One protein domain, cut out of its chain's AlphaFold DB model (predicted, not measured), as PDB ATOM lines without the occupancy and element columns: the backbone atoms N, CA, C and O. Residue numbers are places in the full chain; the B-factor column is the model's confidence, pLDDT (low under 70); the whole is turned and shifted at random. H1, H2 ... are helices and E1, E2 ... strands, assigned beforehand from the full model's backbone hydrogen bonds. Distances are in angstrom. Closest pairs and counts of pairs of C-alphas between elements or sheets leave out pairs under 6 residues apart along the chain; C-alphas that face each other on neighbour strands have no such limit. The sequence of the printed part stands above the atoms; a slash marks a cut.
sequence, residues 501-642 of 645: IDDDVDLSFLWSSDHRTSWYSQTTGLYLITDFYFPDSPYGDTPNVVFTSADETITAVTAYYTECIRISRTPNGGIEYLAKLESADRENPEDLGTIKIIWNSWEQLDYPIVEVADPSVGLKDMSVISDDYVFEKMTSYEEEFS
ATOM      1  N   ILE A 501     -26.463  54.141  17.929       83.12
ATOM      2  CA  ILE A 501     -26.642  53.889  16.495       83.12
ATOM      3  C   ILE A 501     -25.741  54.858  15.738       83.12
ATOM      4  O   ILE A 501     -25.849  56.067  15.934       83.12
ATOM      5  N   ASP A 502     -24.838  54.328  14.912       82.81
ATOM      6  CA  ASP A 502     -23.939  55.154  14.104       82.81
ATOM      7  C   ASP A 502     -24.755  55.996  13.090       82.81
ATOM      8  O   ASP A 502     -25.663  55.482  12.432       82.81
ATOM      9  N   ASP A 503     -24.429  57.290  12.947       72.19
ATOM     10  CA  ASP A 503     -25.201  58.288  12.169       72.19
ATOM     11  C   ASP A 503     -25.436  57.920  10.686       72.19
ATOM     12  O   ASP A 503     -26.285  58.516  10.016       72.19
ATOM     13  N   ASP A 504     -24.661  56.986  10.133       75.94
ATOM     14  CA  ASP A 504     -24.708  56.569   8.730       75.94
ATOM     15  C   ASP A 504     -25.437  55.233   8.490       75.94
ATOM     16  O   ASP A 504     -25.441  54.733   7.357       75.94
ATOM     17  N   VAL A 505     -26.060  54.667   9.530       76.31
ATOM     18  CA  VAL A 505     -26.829  53.419   9.467       76.31
ATOM     19  C   VAL A 505     -28.317  53.709   9.242       76.31
ATOM     20  O   VAL A 505     -28.968  54.386  10.033       76.31
ATOM     21  N   ASP A 506     -28.882  53.151   8.169       74.25
ATOM     22  CA  ASP A 506     -30.322  53.196   7.902       74.25
ATOM     23  C   ASP A 506     -31.029  52.001   8.563       74.25
ATOM     24  O   ASP A 506     -30.870  50.855   8.138       74.25
ATOM     25  N   LEU A 507     -31.808  52.275   9.612       73.94
ATOM     26  CA  LEU A 507     -32.530  51.256  10.381       73.94
ATOM     27  C   LEU A 507     -33.789  50.748   9.684       73.94
ATOM     28  O   LEU A 507     -34.195  49.620   9.960       73.94
ATOM     29  N   SER A 508     -34.374  51.549   8.780       70.25
ATOM     30  CA  SER A 508     -35.667  51.265   8.125       70.25
ATOM     31  C   SER A 508     -35.672  49.976   7.303       70.25
ATOM     32  O   SER A 508     -36.712  49.491   6.862       70.25
ATOM     33  N   PHE A 509     -34.473  49.457   7.071       67.50
ATOM     34  CA  PHE A 509     -34.193  48.353   6.198       67.50
ATOM     35  C   PHE A 509     -34.340  46.978   6.880       67.50
ATOM     36  O   PHE A 509     -34.926  46.076   6.287       67.50
ATOM     37  N   LEU A 510     -33.822  46.804   8.102       74.56
ATOM     38  CA  LEU A 510     -33.988  45.559   8.878       74.56
ATOM     39  C   LEU A 510     -35.152  45.652   9.859       74.56
ATOM     40  O   LEU A 510     -35.818  44.653  10.134       74.56
ATOM     41  N   TRP A 511     -35.390  46.852  10.378       81.38
ATOM     42  CA  TRP A 511     -36.475  47.130  11.291       81.38
ATOM     43  C   TRP A 511     -37.461  48.052  10.569       81.38
ATOM     44  O   TRP A 511     -37.108  49.148  10.136       81.38
ATOM     45  N   SER A 512     -38.703  47.597  10.408       75.12
ATOM     46  CA  SER A 512     -39.786  48.361   9.781       75.12
ATOM     47  C   SER A 512     -40.978  48.475  10.727       75.12
ATOM     48  O   SER A 512     -41.246  47.568  11.514       75.12
ATOM     49  N   SER A 513     -41.711  49.589  10.641       69.12
ATOM     50  CA  SER A 513     -42.981  49.772  11.354       69.12
ATOM     51  C   SER A 513     -44.117  48.923  10.786       69.12
ATOM     52  O   SER A 513     -45.129  48.745  11.454       69.12
ATOM     53  N   ASP A 514     -43.968  48.425   9.555       70.25
ATOM     54  CA  ASP A 514     -45.076  47.839   8.792       70.25
ATOM     55  C   ASP A 514     -44.983  46.307   8.720       70.25
ATOM     56  O   ASP A 514     -45.985  45.619   8.528       70.25
ATOM     57  N   HIS A 515     -43.776  45.762   8.880       76.94
ATOM     58  CA  HIS A 515     -43.513  44.329   8.829       76.94
ATOM     59  C   HIS A 515     -42.326  43.940   9.710       76.94
ATOM     60  O   HIS A 515     -41.405  44.731   9.924       76.94
ATOM     61  N   ARG A 516     -42.323  42.685  10.156       83.06
ATOM     62  CA  ARG A 516     -41.145  42.024  10.729       83.06
ATOM     63  C   ARG A 516     -40.476  41.129   9.698       83.06
ATOM     64  O   ARG A 516     -41.133  40.646   8.768       83.06
ATOM     65  N   THR A 517     -39.195  40.852   9.902       87.00
ATOM     66  CA  THR A 517     -38.439  39.924   9.056       87.00
ATOM     67  C   THR A 517     -37.928  38.755   9.883       87.00
ATOM     68  O   THR A 517     -37.463  38.965  11.003       87.00
ATOM     69  N   SER A 518     -38.018  37.537   9.345       89.88
ATOM     70  CA  SER A 518     -37.558  36.327  10.024       89.88
ATOM     71  C   SER A 518     -36.556  35.515   9.205       89.88
ATOM     72  O   SER A 518     -36.620  35.437   7.975       89.88
ATOM     73  N   TRP A 519     -35.620  34.892   9.919       93.69
ATOM     74  CA  TRP A 519     -34.617  33.969   9.396       93.69
ATOM     75  C   TRP A 519     -34.618  32.695  10.234       93.69
ATOM     76  O   TRP A 519     -34.711  32.777  11.451       93.69
ATOM     77  N   TYR A 520     -34.461  31.527   9.620       93.44
ATOM     78  CA  TYR A 520     -34.433  30.240  10.319       93.44
ATOM     79  C   TYR A 520     -33.068  29.563  10.206       93.44
ATOM     80  O   TYR A 520     -32.478  29.517   9.125       93.44
ATOM     81  N   SER A 521     -32.585  28.998  11.312       92.94
ATOM     82  CA  SER A 521     -31.361  28.196  11.359       92.94
ATOM     83  C   SER A 521     -31.697  26.726  11.602       92.94
ATOM     84  O   SER A 521     -32.363  26.367  12.574       92.94
ATOM     85  N   GLN A 522     -31.195  25.844  10.731       87.06
ATOM     86  CA  GLN A 522     -31.370  24.395  10.902       87.06
ATOM     87  C   GLN A 522     -30.492  23.849  12.026       87.06
ATOM     88  O   GLN A 522     -30.857  22.861  12.660       87.06
ATOM     89  N   THR A 523     -29.341  24.483  12.255       86.38
ATOM     90  CA  THR A 523     -28.376  24.084  13.279       86.38
ATOM     91  C   THR A 523     -28.883  24.389  14.686       86.38
ATOM     92  O   THR A 523     -28.765  23.540  15.569       86.38
ATOM     93  N   THR A 524     -29.472  25.568  14.893       88.50
ATOM     94  CA  THR A 524     -29.993  25.988  16.206       88.50
ATOM     95  C   THR A 524     -31.448  25.571  16.423       88.50
ATOM     96  O   THR A 524     -31.876  25.402  17.562       88.50
ATOM     97  N   GLY A 525     -32.217  25.386  15.342       90.06
ATOM     98  CA  GLY A 525     -33.663  25.167  15.405       90.06
ATOM     99  C   GLY A 525     -34.448  26.416  15.819       90.06
ATOM    100  O   GLY A 525     -35.606  26.298  16.213       90.06
ATOM    101  N   LEU A 526     -33.821  27.595  15.760       92.75
ATOM    102  CA  LEU A 526     -34.406  28.868  16.167       92.75
ATOM    103  C   LEU A 526     -34.634  29.781  14.960       92.75
ATOM    104  O   LEU A 526     -33.860  29.797  13.997       92.75
ATOM    105  N   TYR A 527     -35.685  30.582  15.063       92.50
ATOM    106  CA  TYR A 527     -35.925  31.750  14.238       92.50
ATOM    107  C   TYR A 527     -35.235  32.960  14.860       92.50
ATOM    108  O   TYR A 527     -35.327  33.173  16.064       92.50
ATOM    109  N   LEU A 528     -34.562  33.751  14.037       93.75
ATOM    110  CA  LEU A 528     -34.092  35.095  14.339       93.75
ATOM    111  C   LEU A 528     -35.110  36.058  13.737       93.75
ATOM    112  O   LEU A 528     -35.370  35.986  12.537       93.75
ATOM    113  N   ILE A 529     -35.690  36.939  14.546       91.19
ATOM    114  CA  ILE A 529     -36.742  37.858  14.098       91.19
ATOM    115  C   ILE A 529     -36.375  39.292  14.472       91.19
ATOM    116  O   ILE A 529     -36.072  39.561  15.634       91.19
ATOM    117  N   THR A 530     -36.414  40.210  13.503       88.44
ATOM    118  CA  THR A 530     -36.279  41.653  13.757       88.44
ATOM    119  C   THR A 530     -37.640  42.247  14.101       88.44
ATOM    120  O   THR A 530     -38.600  42.072  13.351       88.44
ATOM    121  N   ASP A 531     -37.733  42.952  15.227       73.62
ATOM    122  CA  ASP A 531     -38.998  43.507  15.718       73.62
ATOM    123  C   ASP A 531     -38.813  44.943  16.244       73.62
ATOM    124  O   ASP A 531     -37.771  45.289  16.812       73.62
ATOM    125  N   PHE A 532     -39.825  45.780  16.006       63.41
ATOM    126  CA  PHE A 532     -39.943  47.157  16.501       63.41
ATOM    127  C   PHE A 532     -40.996  47.290  17.609       63.41
ATOM    128  O   PHE A 532     -40.965  48.270  18.349       63.41
ATOM    129  N   TYR A 533     -41.949  46.357  17.693       55.88
ATOM    130  CA  TYR A 533     -43.199  46.544  18.421       55.88
ATOM    131  C   TYR A 533     -43.564  45.297  19.215       55.88
ATOM    132  O   TYR A 533     -44.524  44.586  18.930       55.88
ATOM    133  N   PHE A 534     -42.797  45.049  20.267       54.22
ATOM    134  CA  PHE A 534     -43.120  43.988  21.202       54.22
ATOM    135  C   PHE A 534     -43.984  44.575  22.335       54.22
ATOM    136  O   PHE A 534     -43.467  45.357  23.138       54.22
ATOM    137  N   PRO A 535     -45.280  44.224  22.450       43.44
ATOM    138  CA  PRO A 535     -46.197  44.853  23.409       43.44
ATOM    139  C   PRO A 535     -45.833  44.621  24.889       43.44
ATOM    140  O   PRO A 535     -46.318  45.351  25.749       43.44
ATOM    141  N   ASP A 536     -44.934  43.670  25.168       47.53
ATOM    142  CA  ASP A 536     -44.433  43.332  26.507       47.53
ATOM    143  C   ASP A 536     -42.909  43.561  26.673       47.53
ATOM    144  O   ASP A 536     -42.350  43.188  27.704       47.53
ATOM    145  N   SER A 537     -42.203  44.137  25.684       49.09
ATOM    146  CA  SER A 537     -40.756  44.379  25.828       49.09
ATOM    147  C   SER A 537     -40.499  45.528  26.806       49.09
ATOM    148  O   SER A 537     -41.048  46.620  26.623       49.09
ATOM    149  N   PRO A 538     -39.609  45.351  27.798       48.16
ATOM    150  CA  PRO A 538     -39.227  46.429  28.707       48.16
ATOM    151  C   PRO A 538     -38.470  47.577  28.009       48.16
ATOM    152  O   PRO A 538     -38.232  48.608  28.640       48.16
ATOM    153  N   TYR A 539     -38.121  47.433  26.722       51.47
ATOM    154  CA  TYR A 539     -37.222  48.328  25.987       51.47
ATOM    155  C   TYR A 539     -37.910  49.290  24.983       51.47
ATOM    156  O   TYR A 539     -37.253  50.190  24.466       51.47
ATOM    157  N   GLY A 540     -39.232  49.206  24.764       55.34
ATOM    158  CA  GLY A 540     -39.991  50.164  23.926       55.34
ATOM    159  C   GLY A 540     -39.688  50.094  22.414       55.34
ATOM    160  O   GLY A 540     -39.346  49.025  21.917       55.34
ATOM    161  N   ASP A 541     -39.799  51.228  21.693       60.59
ATOM    162  CA  ASP A 541     -39.586  51.378  20.227       60.59
ATOM    163  C   ASP A 541     -38.101  51.238  19.791       60.59
ATOM    164  O   ASP A 541     -37.625  51.906  18.866       60.59
ATOM    165  N   THR A 542     -37.307  50.429  20.492       68.50
ATOM    166  CA  THR A 542     -35.895  50.200  20.164       68.50
ATOM    167  C   THR A 542     -35.741  49.031  19.192       68.50
ATOM    168  O   THR A 542     -36.406  48.014  19.390       68.50
ATOM    169  N   PRO A 543     -34.826  49.108  18.203       77.94
ATOM    170  CA  PRO A 543     -34.550  47.992  17.305       77.94
ATOM    171  C   PRO A 543     -34.122  46.747  18.088       77.94
ATOM    172  O   PRO A 543     -33.061  46.739  18.725       77.94
ATOM    173  N   ASN A 544     -34.941  45.698  18.039       83.44
ATOM    174  CA  ASN A 544     -34.688  44.468  18.773       83.44
ATOM    175  C   ASN A 544     -34.607  43.255  17.840       83.44
ATOM    176  O   ASN A 544     -35.184  43.240  16.749       83.44
ATOM    177  N   VAL A 545     -33.858  42.245  18.270       90.44
ATOM    178  CA  VAL A 545     -33.831  40.915  17.673       90.44
ATOM    179  C   VAL A 545     -34.239  39.898  18.731       90.44
ATOM    180  O   VAL A 545     -33.746  39.923  19.858       90.44
ATOM    181  N   VAL A 546     -35.134  38.986  18.376       90.44
ATOM    182  CA  VAL A 546     -35.551  37.893  19.261       90.44
ATOM    183  C   VAL A 546     -35.244  36.548  18.628       90.44
ATOM    184  O   VAL A 546     -35.313  36.400  17.405       90.44
ATOM    185  N   PHE A 547     -34.909  35.572  19.472       92.12
ATOM    186  CA  PHE A 547     -34.727  34.187  19.055       92.12
ATOM    187  C   PHE A 547     -35.895  33.343  19.545       92.12
ATOM    188  O   PHE A 547     -36.148  33.260  20.749       92.12
ATOM    189  N   THR A 548     -36.614  32.714  18.624       90.56
ATOM    190  CA  THR A 548     -37.895  32.056  18.903       90.56
ATOM    191  C   THR A 548     -37.930  30.648  18.311       90.56
ATOM    192  O   THR A 548     -37.286  30.361  17.307       90.56
ATOM    193  N   SER A 549     -38.669  29.721  18.925       88.81
ATOM    194  CA  SER A 549     -38.810  28.348  18.405       88.81
ATOM    195  C   SER A 549     -39.842  28.226  17.276       88.81
ATOM    196  O   SER A 549     -39.946  27.184  16.635       88.81
ATOM    197  N   ALA A 550     -40.634  29.273  17.058       86.00
ATOM    198  CA  ALA A 550     -41.615  29.398  15.987       86.00
ATOM    199  C   ALA A 550     -41.495  30.790  15.355       86.00
ATOM    200  O   ALA A 550     -40.976  31.704  15.989       86.00
ATOM    201  N   ASP A 551     -41.994  30.965  14.133       84.25
ATOM    202  CA  ASP A 551     -41.962  32.233  13.383       84.25
ATOM    203  C   ASP A 551     -42.991  33.268  13.894       84.25
ATOM    204  O   ASP A 551     -43.780  33.867  13.156       84.25
ATOM    205  N   GLU A 552     -43.010  33.433  15.209       79.25
ATOM    206  CA  GLU A 552     -43.906  34.268  15.986       79.25
ATOM    207  C   GLU A 552     -43.100  34.918  17.104       79.25
ATOM    208  O   GLU A 552     -42.192  34.315  17.678       79.25
ATOM    209  N   THR A 553     -43.467  36.145  17.449       70.81
ATOM    210  CA  THR A 553     -42.827  36.910  18.519       70.81
ATOM    211  C   THR A 553     -43.591  36.778  19.838       70.81
ATOM    212  O   THR A 553     -43.391  37.549  20.762       70.81
ATOM    213  N   ILE A 554     -44.477  35.789  19.993       74.00
ATOM    214  CA  ILE A 554     -45.201  35.597  21.256       74.00
ATOM    215  C   ILE A 554     -44.231  35.072  22.319       74.00
ATOM    216  O   ILE A 554     -43.516  34.097  22.109       74.00
ATOM    217  N   THR A 555     -44.270  35.662  23.515       71.38
ATOM    218  CA  THR A 555     -43.399  35.265  24.642       71.38
ATOM    219  C   THR A 555     -43.384  33.768  24.963       71.38
ATOM    220  O   THR A 555     -42.361  33.253  25.389       71.38
ATOM    221  N   ALA A 556     -44.486  33.049  24.725       70.88
ATOM    222  CA  ALA A 556     -44.579  31.608  24.962       70.88
ATOM    223  C   ALA A 556     -43.631  30.773  24.080       70.88
ATOM    224  O   ALA A 556     -43.324  29.637  24.432       70.88
ATOM    225  N   VAL A 557     -43.191  31.322  22.943       79.00
ATOM    226  CA  VAL A 557     -42.283  30.671  21.986       79.00
ATOM    227  C   VAL A 557     -40.935  31.385  21.873       79.00
ATOM    228  O   VAL A 557     -40.065  30.941  21.123       79.00
ATOM    229  N   THR A 558     -40.738  32.489  22.596       85.62
ATOM    230  CA  THR A 558     -39.447  33.175  22.652       85.62
ATOM    231  C   THR A 558     -38.490  32.395  23.542       85.62
ATOM    232  O   THR A 558     -38.806  32.101  24.690       85.62
ATOM    233  N   ALA A 559     -37.325  32.043  23.001       85.81
ATOM    234  CA  ALA A 559     -36.265  31.360  23.734       85.81
ATOM    235  C   ALA A 559     -35.286  32.371  24.349       85.81
ATOM    236  O   ALA A 559     -34.907  32.227  25.513       85.81
ATOM    237  N   TYR A 560     -34.931  33.419  23.593       89.88
ATOM    238  CA  TYR A 560     -33.989  34.449  24.035       89.88
ATOM    239  C   TYR A 560     -34.388  35.848  23.569       89.88
ATOM    240  O   TYR A 560     -34.831  36.038  22.431       89.88
ATOM    241  N   TYR A 561     -34.158  36.824  24.446       87.38
ATOM    242  CA  TYR A 561     -34.257  38.250  24.151       87.38
ATOM    243  C   TYR A 561     -32.879  38.840  23.899       87.38
ATOM    244  O   TYR A 561     -31.872  38.336  24.403       87.38
ATOM    245  N   THR A 562     -32.843  39.936  23.143       88.75
ATOM    246  CA  THR A 562     -31.640  40.755  23.055       88.75
ATOM    247  C   THR A 562     -31.887  42.164  23.592       88.75
ATOM    248  O   THR A 562     -32.976  42.724  23.466       88.75
ATOM    249  N   GLU A 563     -30.874  42.725  24.248       86.25
ATOM    250  CA  GLU A 563     -30.817  44.137  24.622       86.25
ATOM    251  C   GLU A 563     -29.771  44.809  23.729       86.25
ATOM    252  O   GLU A 563     -28.566  44.555  23.855       86.25
ATOM    253  N   CYS A 564     -30.225  45.643  22.790       87.44
ATOM    254  CA  CYS A 564     -29.346  46.311  21.836       87.44
ATOM    255  C   CYS A 564     -28.360  47.246  22.549       87.44
ATOM    256  O   CYS A 564     -28.762  48.185  23.233       87.44
ATOM    257  N   ILE A 565     -27.061  47.030  22.335       88.12
ATOM    258  CA  ILE A 565     -25.995  47.911  22.825       88.12
ATOM    259  C   ILE A 565     -25.609  48.906  21.734       88.12
ATOM    260  O   ILE A 565     -25.509  50.112  21.985       88.12
ATOM    261  N   ARG A 566     -25.335  48.401  20.523       88.38
ATOM    262  CA  ARG A 566     -24.831  49.217  19.417       88.38
ATOM    263  C   ARG A 566     -25.223  48.668  18.052       88.38
ATOM    264  O   ARG A 566     -25.123  47.466  17.822       88.38
ATOM    265  N   ILE A 567     -25.553  49.563  17.127       89.75
ATOM    266  CA  ILE A 567     -25.735  49.255  15.708       89.75
ATOM    267  C   ILE A 567     -24.727  50.069  14.905       89.75
ATOM    268  O   ILE A 567     -24.690  51.294  14.998       89.75
ATOM    269  N   SER A 568     -23.900  49.379  14.125       89.62
ATOM    270  CA  SER A 568     -22.822  49.992  13.347       89.62
ATOM    271  C   SER A 568     -22.762  49.436  11.932       89.62
ATOM    272  O   SER A 568     -23.324  48.380  11.631       89.62
ATOM    273  N   ARG A 569     -22.086  50.155  11.039       86.44
ATOM    274  CA  ARG A 569     -21.931  49.734   9.648       86.44
ATOM    275  C   ARG A 569     -20.735  48.805   9.480       86.44
ATOM    276  O   ARG A 569     -19.635  49.100   9.947       86.44
ATOM    277  N   THR A 570     -20.913  47.707   8.751       84.44
ATOM    278  CA  THR A 570     -19.786  46.830   8.406       84.44
ATOM    279  C   THR A 570     -18.922  47.465   7.303       84.44
ATOM    280  O   THR A 570     -19.426  48.247   6.490       84.44
ATOM    281  N   PRO A 571     -17.629  47.096   7.174       75.88
ATOM    282  CA  PRO A 571     -16.757  47.601   6.103       75.88
ATOM    283  C   PRO A 571     -17.274  47.333   4.681       75.88
ATOM    284  O   PRO A 571     -16.941  48.059   3.748       75.88
ATOM    285  N   ASN A 572     -18.104  46.298   4.518       75.56
ATOM    286  CA  ASN A 572     -18.719  45.900   3.251       75.56
ATOM    287  C   ASN A 572     -20.098  46.557   3.022       75.56
ATOM    288  O   ASN A 572     -20.804  46.213   2.073       75.56
ATOM    289  N   GLY A 573     -20.481  47.517   3.872       75.81
ATOM    290  CA  GLY A 573     -21.670  48.348   3.711       75.81
ATOM    291  C   GLY A 573     -22.974  47.755   4.244       75.81
ATOM    292  O   GLY A 573     -24.022  48.329   3.942       75.81
ATOM    293  N   GLY A 574     -22.915  46.650   4.990       84.94
ATOM    294  CA  GLY A 574     -24.040  46.057   5.715       84.94
ATOM    295  C   GLY A 574     -24.121  46.509   7.181       84.94
ATOM    296  O   GLY A 574     -23.598  47.571   7.524       84.94
ATOM    297  N   ILE A 575     -24.785  45.728   8.037       88.75
ATOM    298  CA  ILE A 575     -25.145  46.106   9.414       88.75
ATOM    299  C   ILE A 575     -24.567  45.109  10.418       88.75
ATOM    300  O   ILE A 575     -24.633  43.896  10.234       88.75
ATOM    301  N   GLU A 576     -24.018  45.647  11.495       91.75
ATOM    302  CA  GLU A 576     -23.534  44.926  12.660       91.75
ATOM    303  C   GLU A 576     -24.368  45.333  13.880       91.75
ATOM    304  O   GLU A 576     -24.372  46.503  14.267       91.75
ATOM    305  N   TYR A 577     -25.052  44.360  14.478       92.62
ATOM    306  CA  TYR A 577     -25.895  44.512  15.659       92.62
ATOM    307  C   TYR A 577     -25.226  43.837  16.857       92.62
ATOM    308  O   TYR A 577     -25.052  42.619  16.885       92.62
ATOM    309  N   LEU A 578     -24.815  44.639  17.833       92.38
ATOM    310  CA  LEU A 578     -24.189  44.194  19.073       92.38
ATOM    311  C   LEU A 578     -25.214  44.275  20.202       92.38
ATOM    312  O   LEU A 578     -25.748  45.356  20.461       92.38
ATOM    313  N   ALA A 579     -25.450  43.166  20.899       91.00
ATOM    314  CA  ALA A 579     -26.471  43.104  21.938       91.00
ATOM    315  C   ALA A 579     -26.119  42.143  23.075       91.00
ATOM    316  O   ALA A 579     -25.372  41.180  22.883       91.00
ATOM    317  N   LYS A 580     -26.676  42.396  24.263       89.38
ATOM    318  CA  LYS A 580     -26.686  41.402  25.346       89.38
ATOM    319  C   LYS A 580     -27.768  40.371  25.077       89.38
ATOM    320  O   LYS A 580     -28.817  40.724  24.548       89.38
ATOM    321  N   LEU A 581     -27.499  39.122  25.427       90.94
ATOM    322  CA  LEU A 581     -28.425  38.008  25.288       90.94
ATOM    323  C   LEU A 581     -29.001  37.659  26.660       90.94
ATOM    324  O   LEU A 581     -28.249  37.396  27.598       90.94
ATOM    325  N   GLU A 582     -30.323  37.613  26.756       88.75
ATOM    326  CA  GLU A 582     -31.049  37.309  27.989       88.75
ATOM    327  C   GLU A 582     -31.977  36.108  27.782       88.75
ATOM    328  O   GLU A 582     -32.534  35.909  26.695       88.75
ATOM    329  N   SER A 583     -32.160  35.289  28.820       84.94
ATOM    330  CA  SER A 583     -33.164  34.219  28.786       84.94
ATOM    331  C   SER A 583     -34.587  34.790  28.765       84.94
ATOM    332  O   SER A 583     -34.856  35.851  29.326       84.94
ATOM    333  N   ALA A 584     -35.528  34.075  28.144       78.25
ATOM    334  CA  ALA A 584     -36.915  34.534  28.021       78.25
ATOM    335  C   ALA A 584     -37.773  34.447  29.308       78.25
ATOM    336  O   ALA A 584     -39.000  34.547  29.242       78.25
ATOM    337  N   ASP A 585     -37.162  34.264  30.484       71.88
ATOM    338  CA  ASP A 585     -37.882  34.216  31.762       71.88
ATOM    339  C   ASP A 585     -38.355  35.621  32.177       71.88
ATOM    340  O   ASP A 585     -37.553  36.532  32.385       71.88
ATOM    341  N   ARG A 586     -39.676  35.794  32.312       60.09
ATOM    342  CA  ARG A 586     -40.315  37.082  32.627       60.09
ATOM    343  C   ARG A 586     -40.039  37.576  34.048       60.09
ATOM    344  O   ARG A 586     -40.155  38.776  34.286       60.09
ATOM    345  N   GLU A 587     -39.749  36.689  35.001       66.31
ATOM    346  CA  GLU A 587     -39.599  37.090  36.408       66.31
ATOM    347  C   GLU A 587     -38.158  37.475  36.763       66.31
ATOM    348  O   GLU A 587     -37.950  38.346  37.610       66.31
ATOM    349  N   ASN A 588     -37.169  36.849  36.119       73.94
ATOM    350  CA  ASN A 588     -35.754  37.128  36.352       73.94
ATOM    351  C   ASN A 588     -34.891  36.691  35.147       73.94
ATOM    352  O   ASN A 588     -34.303  35.605  35.199       73.94
ATOM    353  N   PRO A 589     -34.807  37.505  34.078       79.12
ATOM    354  CA  PRO A 589     -33.996  37.181  32.907       79.12
ATOM    355  C   PRO A 589     -32.520  37.042  33.302       79.12
ATOM    356  O   PRO A 589     -31.954  37.900  33.983       79.12
ATOM    357  N   GLU A 590     -31.892  35.933  32.909       84.31
ATOM    358  CA  GLU A 590     -30.466  35.712  33.152       84.31
ATOM    359  C   GLU A 590     -29.646  36.316  32.009       84.31
ATOM    360  O   GLU A 590     -29.870  35.976  30.851       84.31
ATOM    361  N   ASP A 591     -28.657  37.155  32.337       85.38
ATOM    362  CA  ASP A 591     -27.649  37.632  31.382       85.38
ATOM    363  C   ASP A 591     -26.714  36.474  30.981       85.38
ATOM    364  O   ASP A 591     -25.981  35.909  31.814       85.38
ATOM    365  N   LEU A 592     -26.770  36.111  29.697       87.12
ATOM    366  CA  LEU A 592     -26.016  35.021  29.080       87.12
ATOM    367  C   LEU A 592     -24.716  35.502  28.420       87.12
ATOM    368  O   LEU A 592     -23.888  34.667  28.045       87.12
ATOM    369  N   GLY A 593     -24.503  36.817  28.327       88.00
ATOM    370  CA  GLY A 593     -23.339  37.456  27.720       88.00
ATOM    371  C   GLY A 593     -23.687  38.263  26.468       88.00
ATOM    372  O   GLY A 593     -24.837  38.608  26.216       88.00
ATOM    373  N   THR A 594     -22.675  38.613  25.673       91.25
ATOM    374  CA  THR A 594     -22.834  39.521  24.525       91.25
ATOM    375  C   THR A 594     -22.654  38.792  23.199       91.25
ATOM    376  O   THR A 594     -21.650  38.107  22.975       91.25
ATOM    377  N   ILE A 595     -23.610  38.994  22.297       93.56
ATOM    378  CA  ILE A 595     -23.603  38.449  20.944       93.56
ATOM    379  C   ILE A 595     -23.502  39.554  19.903       93.56
ATOM    380  O   ILE A 595     -23.779  40.730  20.153       93.56
ATOM    381  N   LYS A 596     -23.102  39.140  18.710       93.56
ATOM    382  CA  LYS A 596     -22.960  39.985  17.543       93.56
ATOM    383  C   LYS A 596     -23.687  39.341  16.371       93.56
ATOM    384  O   LYS A 596     -23.405  38.196  16.036       93.56
ATOM    385  N   ILE A 597     -24.585  40.087  15.738       93.88
ATOM    386  CA  ILE A 597     -25.314  39.663  14.542       93.88
ATOM    387  C   ILE A 597     -24.839  40.508  13.364       93.88
ATOM    388  O   ILE A 597     -24.812  41.738  13.439       93.88
ATOM    389  N   ILE A 598     -24.419  39.852  12.284       92.00
ATOM    390  CA  ILE A 598     -23.762  40.495  11.149       92.00
ATOM    391  C   ILE A 598     -24.536  40.206   9.867       92.00
ATOM    392  O   ILE A 598     -24.558  39.079   9.378       92.00
ATOM    393  N   TRP A 599     -25.078  41.260   9.263       90.44
ATOM    394  CA  TRP A 599     -25.509  41.276   7.870       90.44
ATOM    395  C   TRP A 599     -24.396  41.926   7.053       90.44
ATOM    396  O   TRP A 599     -24.289  43.147   6.985       90.44
ATOM    397  N   ASN A 600     -23.511  41.120   6.468       74.38
ATOM    398  CA  ASN A 600     -22.234  41.596   5.919       74.38
ATOM    399  C   ASN A 600     -22.367  42.630   4.791       74.38
ATOM    400  O   ASN A 600     -21.543  43.539   4.708       74.38
ATOM    401  N   SER A 601     -23.372  42.514   3.925       75.19
ATOM    402  CA  SER A 601     -23.633  43.467   2.843       75.19
ATOM    403  C   SER A 601     -25.095  43.407   2.403       75.19
ATOM    404  O   SER A 601     -25.819  42.472   2.742       75.19
ATOM    405  N   TRP A 602     -25.505  44.366   1.569       62.12
ATOM    406  CA  TRP A 602     -26.820  44.387   0.910       62.12
ATOM    407  C   TRP A 602     -27.138  43.110   0.117       62.12
ATOM    408  O   TRP A 602     -28.300  42.776  -0.077       62.12
ATOM    409  N   GLU A 603     -26.111  42.394  -0.341       57.16
ATOM    410  CA  GLU A 603     -26.235  41.168  -1.138       57.16
ATOM    411  C   GLU A 603     -26.300  39.900  -0.270       57.16
ATOM    412  O   GLU A 603     -26.619  38.827  -0.778       57.16
ATOM    413  N   GLN A 604     -25.988  40.009   1.026       62.88
ATOM    414  CA  GLN A 604     -25.964  38.901   1.990       62.88
ATOM    415  C   GLN A 604     -27.047  39.037   3.062       62.88
ATOM    416  O   GLN A 604     -26.937  38.448   4.134       62.88
ATOM    417  N   LEU A 605     -28.104  39.801   2.786       75.38
ATOM    418  CA  LEU A 605     -29.153  40.008   3.773       75.38
ATOM    419  C   LEU A 605     -29.903  38.745   4.163       75.38
ATOM    420  O   LEU A 605     -30.353  38.595   5.297       75.38
ATOM    421  N   ASP A 606     -30.001  37.827   3.214       79.88
ATOM    422  CA  ASP A 606     -30.692  36.573   3.430       79.88
ATOM    423  C   ASP A 606     -29.924  35.642   4.384       79.88
ATOM    424  O   ASP A 606     -30.452  34.590   4.730       79.88
ATOM    425  N   TYR A 607     -28.701  36.015   4.791       83.94
ATOM    426  CA  TYR A 607     -27.755  35.166   5.516       83.94
ATOM    427  C   TYR A 607     -27.046  35.912   6.667       83.94
ATOM    428  O   TYR A 607     -25.841  36.175   6.574       83.94
ATOM    429  N   PRO A 608     -27.760  36.305   7.738       90.69
ATOM    430  CA  PRO A 608     -27.121  36.840   8.930       90.69
ATOM    431  C   PRO A 608     -26.245  35.791   9.613       90.69
ATOM    432  O   PRO A 608     -26.580  34.610   9.663       90.69
ATOM    433  N   ILE A 609     -25.142  36.254  10.190       91.44
ATOM    434  CA  ILE A 609     -24.230  35.430  10.985       91.44
ATOM    435  C   ILE A 609     -24.338  35.868  12.443       91.44
ATOM    436  O   ILE A 609     -24.248  37.065  12.722       91.44
ATOM    437  N   VAL A 610     -24.512  34.919  13.363       93.38
ATOM    438  CA  VAL A 610     -24.559  35.169  14.809       93.38
ATOM    439  C   VAL A 610     -23.290  34.619  15.456       93.38
ATOM    440  O   VAL A 610     -23.039  33.416  15.414       93.38
ATOM    441  N   GLU A 611     -22.494  35.491  16.072       92.69
ATOM    442  CA  GLU A 611     -21.201  35.167  16.687       92.69
ATOM    443  C   GLU A 611     -21.093  35.718  18.120       92.69
ATOM    444  O   GLU A 611     -21.839  36.608  18.536       92.69
ATOM    445  N   VAL A 612     -20.134  35.204  18.895       89.81
ATOM    446  CA  VAL A 612     -19.820  35.721  20.238       89.81
ATOM    447  C   VAL A 612     -19.056  37.040  20.102       89.81
ATOM    448  O   VAL A 612     -18.035  37.091  19.419       89.81
ATOM    449  N   ALA A 613     -19.523  38.102  20.763       83.94
ATOM    450  CA  ALA A 613     -18.935  39.433  20.609       83.94
ATOM    451  C   ALA A 613     -17.582  39.596  21.324       83.94
ATOM    452  O   ALA A 613     -16.660  40.186  20.761       83.94
ATOM    453  N   ASP A 614     -17.456  39.067  22.545       75.44
ATOM    454  CA  ASP A 614     -16.199  39.046  23.302       75.44
ATOM    455  C   ASP A 614     -15.816  37.600  23.671       75.44
ATOM    456  O   ASP A 614     -16.349  37.032  24.632       75.44
ATOM    457  N   PRO A 615     -14.866  36.987  22.937       64.12
ATOM    458  CA  PRO A 615     -14.381  35.636  23.220       64.12
ATOM    459  C   PRO A 615     -13.752  35.477  24.614       64.12
ATOM    460  O   PRO A 615     -13.586  34.354  25.082       64.12
ATOM    461  N   SER A 616     -13.369  36.584  25.259       54.62
ATOM    462  CA  SER A 616     -12.669  36.618  26.550       54.62
ATOM    463  C   SER A 616     -13.625  36.490  27.738       54.62
ATOM    464  O   SER A 616     -13.250  35.937  28.770       54.62
ATOM    465  N   VAL A 617     -14.845  37.015  27.591       63.53
ATOM    466  CA  VAL A 617     -15.903  36.981  28.613       63.53
ATOM    467  C   VAL A 617     -16.723  35.691  28.494       63.53
ATOM    468  O   VAL A 617     -17.168  35.156  29.508       63.53
ATOM    469  N   GLY A 618     -16.816  35.135  27.279       58.09
ATOM    470  CA  GLY A 618     -17.522  33.888  26.990       58.09
ATOM    471  C   GLY A 618     -19.045  34.047  27.039       58.09
ATOM    472  O   GLY A 618     -19.578  34.892  27.753       58.09
ATOM    473  N   LEU A 619     -19.755  33.229  26.261       79.50
ATOM    474  CA  LEU A 619     -21.216  33.161  26.281       79.50
ATOM    475  C   LEU A 619     -21.628  31.961  27.143       79.50
ATOM    476  O   LEU A 619     -21.109  30.861  26.943       79.50
ATOM    477  N   LYS A 620     -22.529  32.160  28.112       78.38
ATOM    478  CA  LYS A 620     -22.996  31.078  28.999       78.38
ATOM    479  C   LYS A 620     -23.798  30.017  28.246       78.38
ATOM    480  O   LYS A 620     -23.755  28.848  28.622       78.38
ATOM    481  N   ASP A 621     -24.493  30.425  27.187       80.31
ATOM    482  CA  ASP A 621     -25.277  29.557  26.315       80.31
ATOM    483  C   ASP A 621     -24.973  29.873  24.847       80.31
ATOM    484  O   ASP A 621     -25.181  30.992  24.391       80.31
ATOM    485  N   MET A 622     -24.465  28.886  24.106       83.62
ATOM    486  CA  MET A 622     -24.068  29.028  22.699       83.62
ATOM    487  C   MET A 622     -25.164  28.607  21.708       83.62
ATOM    488  O   MET A 622     -24.898  28.540  20.512       83.62
ATOM    489  N   SER A 623     -26.379  28.309  22.171       86.56
ATOM    490  CA  SER A 623     -27.462  27.760  21.340       86.56
ATOM    491  C   SER A 623     -27.948  28.681  20.219       86.56
ATOM    492  O   SER A 623     -28.533  28.185  19.262       86.56
ATOM    493  N   VAL A 624     -27.678  29.986  20.297       88.44
ATOM    494  CA  VAL A 624     -28.017  30.969  19.248       88.44
ATOM    495  C   VAL A 624     -26.896  31.199  18.226       88.44
ATOM    496  O   VAL A 624     -27.103  31.881  17.228       88.44
ATOM    497  N   ILE A 625     -25.689  30.673  18.466       92.06
ATOM    498  CA  ILE A 625     -24.517  30.930  17.619       92.06
ATOM    499  C   ILE A 625     -24.564  30.032  16.383       92.06
ATOM    500  O   ILE A 625     -24.430  28.812  16.494       92.06
ATOM    501  N   SER A 626     -24.719  30.637  15.205       89.38
ATOM    502  CA  SER A 626     -24.651  29.942  13.918       89.38
ATOM    503  C   SER A 626     -24.448  30.906  12.746       89.38
ATOM    504  O   SER A 626     -24.819  32.079  12.813       89.38
ATOM    505  N   ASP A 627     -23.895  30.391  11.649       88.06
ATOM    506  CA  ASP A 627     -23.715  31.075  10.364       88.06
ATOM    507  C   ASP A 627     -24.717  30.614   9.284       88.06
ATOM    508  O   ASP A 627     -24.623  31.022   8.126       88.06
ATOM    509  N   ASP A 628     -25.686  29.769   9.657       87.69
ATOM    510  CA  ASP A 628     -26.646  29.130   8.748       87.69
ATOM    511  C   ASP A 628     -28.075  29.697   8.817       87.69
ATOM    512  O   ASP A 628     -28.997  29.069   8.294       87.69
ATOM    513  N   TYR A 629     -28.287  30.856   9.449       87.69
ATOM    514  CA  TYR A 629     -29.591  31.524   9.431       87.69
ATOM    515  C   TYR A 629     -29.944  31.935   7.995       87.69
ATOM    516  O   TYR A 629     -29.180  32.632   7.331       87.69
ATOM    517  N   VAL A 630     -31.107  31.500   7.501       86.94
ATOM    518  CA  VAL A 630     -31.589  31.782   6.139       86.94
ATOM    519  C   VAL A 630     -32.904  32.541   6.198       86.94
ATOM    520  O   VAL A 630     -33.788  32.155   6.953       86.94
ATOM    521  N   PHE A 631     -33.052  33.580   5.375       89.50
ATOM    522  CA  PHE A 631     -34.293  34.348   5.271       89.50
ATOM    523  C   PHE A 631     -35.482  33.435   4.978       89.50
ATOM    524  O   PHE A 631     -35.455  32.655   4.020       89.50
ATOM    525  N   GLU A 632     -36.524  33.579   5.790       85.31
ATOM    526  CA  GLU A 632     -37.748  32.800   5.683       85.31
ATOM    527  C   GLU A 632     -38.841  33.641   5.014       85.31
ATOM    528  O   GLU A 632     -39.283  33.321   3.904       85.31
ATOM    529  N   LYS A 633     -39.258  34.742   5.655       83.56
ATOM    530  CA  LYS A 633     -40.309  35.626   5.138       83.56
ATOM    531  C   LYS A 633     -40.306  37.018   5.786       83.56
ATOM    532  O   LYS A 633     -39.685  37.258   6.818       83.56
ATOM    533  N   MET A 634     -41.068  37.924   5.171       83.81
ATOM    534  CA  MET A 634     -41.526  39.172   5.787       83.81
ATOM    535  C   MET A 634     -43.006  39.032   6.126       83.81
ATOM    536  O   MET A 634     -43.786  38.620   5.267       83.81
ATOM    537  N   THR A 635     -43.382  39.380   7.354       80.44
ATOM    538  CA  THR A 635     -44.767  39.271   7.838       80.44
ATOM    539  C   THR A 635     -45.295  40.659   8.162       80.44
ATOM    540  O   THR A 635     -44.690  41.368   8.967       80.44
ATOM    541  N   SER A 636     -46.401  41.048   7.524       78.44
ATOM    542  CA  SER A 636     -47.113  42.294   7.827       78.44
ATOM    543  C   SER A 636     -47.727  42.216   9.222       78.44
ATOM    544  O   SER A 636     -48.359  41.212   9.554       78.44
ATOM    545  N   TYR A 637     -47.616  43.285  10.013       70.62
ATOM    546  CA  TYR A 637     -48.306  43.329  11.305       70.62
ATOM    547  C   TYR A 637     -49.840  43.290  11.134       70.62
ATOM    548  O   TYR A 637     -50.531  42.749  11.991       70.62
ATOM    549  N   GLU A 638     -50.398  43.771  10.014       60.38
ATOM    550  CA  GLU A 638     -51.851  43.719   9.751       60.38
ATOM    551  C   GLU A 638     -52.380  42.288   9.540       60.38
ATOM    552  O   GLU A 638     -53.518  41.995   9.908       60.38
ATOM    553  N   GLU A 639     -51.567  41.383   8.978       57.00
ATOM    554  CA  GLU A 639     -51.955  39.978   8.769       57.00
ATOM    555  C   GLU A 639     -52.037  39.214  10.097       57.00
ATOM    556  O   GLU A 639     -52.919  38.374  10.274       57.00
ATOM    557  N   GLU A 640     -51.185  39.544  11.066       50.66
ATOM    558  CA  GLU A 640     -51.111  38.843  12.349       50.66
ATOM    559  C   GLU A 640     -52.274  39.194  13.290       50.66
ATOM    560  O   GLU A 640     -52.866  38.303  13.901       50.66
ATOM    561  N   PHE A 641     -52.703  40.462  13.317       47.81
ATOM    562  CA  PHE A 641     -53.880  40.886  14.093       47.81
ATOM    563  C   PHE A 641     -55.215  40.353  13.539       47.81
ATOM    564  O   PHE A 641     -56.231  40.418  14.235       47.81
ATOM    565  N   SER A 642     -55.236  39.815  12.312       42.56
ATOM    566  CA  SER A 642     -56.434  39.216  11.704       42.56
ATOM    567  C   SER A 642     -56.696  37.766  12.138       42.56
ATOM    568  O   SER A 642     -57.819  37.285  12.006       42.56
TER     569      SER A 642
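What this domain is: This is residues 501 to 642 of the 645 residues of the protein "DUF4428 domain-containing protein" of Clostridium sp. AM25-23AC (UniProt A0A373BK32). What is the main shape? One strongly twisted sheet of eight strands is curled part of the way round, like a trough that does not close into a ring, with E7 and E8 as its apart edges. The short helix H1 follows at the end of E8, with its centre farthest from the mean of the C-alphas. What is it made of? The printed part has 142 residues with eight named strands, E1 to E8, and then H1; the sheet's order is E7 E6 E5 E4 E3 E2 E1 E8, all antiparallel, and the class is mostly strand, though under half of the residues are in named elements. It is compact, with a radius of gyration of the C-alphas of 14.1 A and spans of 43 by 34 by 30 A.

How they stand to each other: Which strands follow in a meander? E1, residues 515 to 520, E2, 527 to 531, E3, 544 to 548, E4, 558 to 569, E5, 575 to 583, E6, 591 to 599, and E7, 609 to 612, form one, each strand the antiparallel neighbour of the one before. How do the long strands pair? The hairpin E4 and E5 has N 565 and O 578 within hydrogen-bond range at 2.8 A; E4 bends by 72 degrees at residue 565 and E5 by 52 degrees at residue 580. In the hairpin E5 and E6, N 577 and O 597 are 2.8 A apart. What lies at the edges? E8, residues 630 to 636, is antiparallel to E1 at 156 degrees, with N 518 and O 633 3.0 A apart, while E7 pairs with E6 through N 596 and O 611, 2.8 A. H1, residues 637 to 640, is only just not on the sheet, with 4 pairs of C-alphas within 10 A, and is too short for an O i to N i+4 pair; its closest C-alpha pair with E1 is His 515 and Tyr 637, 5.5 A.

Where its parts are: Where does the first strand begin? C-alpha 515 of E1 stands at (-43.513, 44.329, 8.829). Which strands are longer? E4 measures 27.4 A from first to last C-alpha, E5 24.1 A, E6 23.9 A, E8 18.8 A and E1 16.8 A. Where does H1 end? Its C-alpha 640 is at (-51.111, 38.843, 12.349).

The domain as a whole: How far does it reach? The two C-alphas farthest apart, those of Ser 616 and Ser 642, are 46.3 A apart, and the printed part has no cut. Which links are long? Those from E2 to E3 and from E7 to E8 are, with 12 and 17 residues. Where is confidence low? The mean pLDDT of the printed part is 79.2, and 27 residues are under 70, among them residues 532 to 542 and 638 to 642.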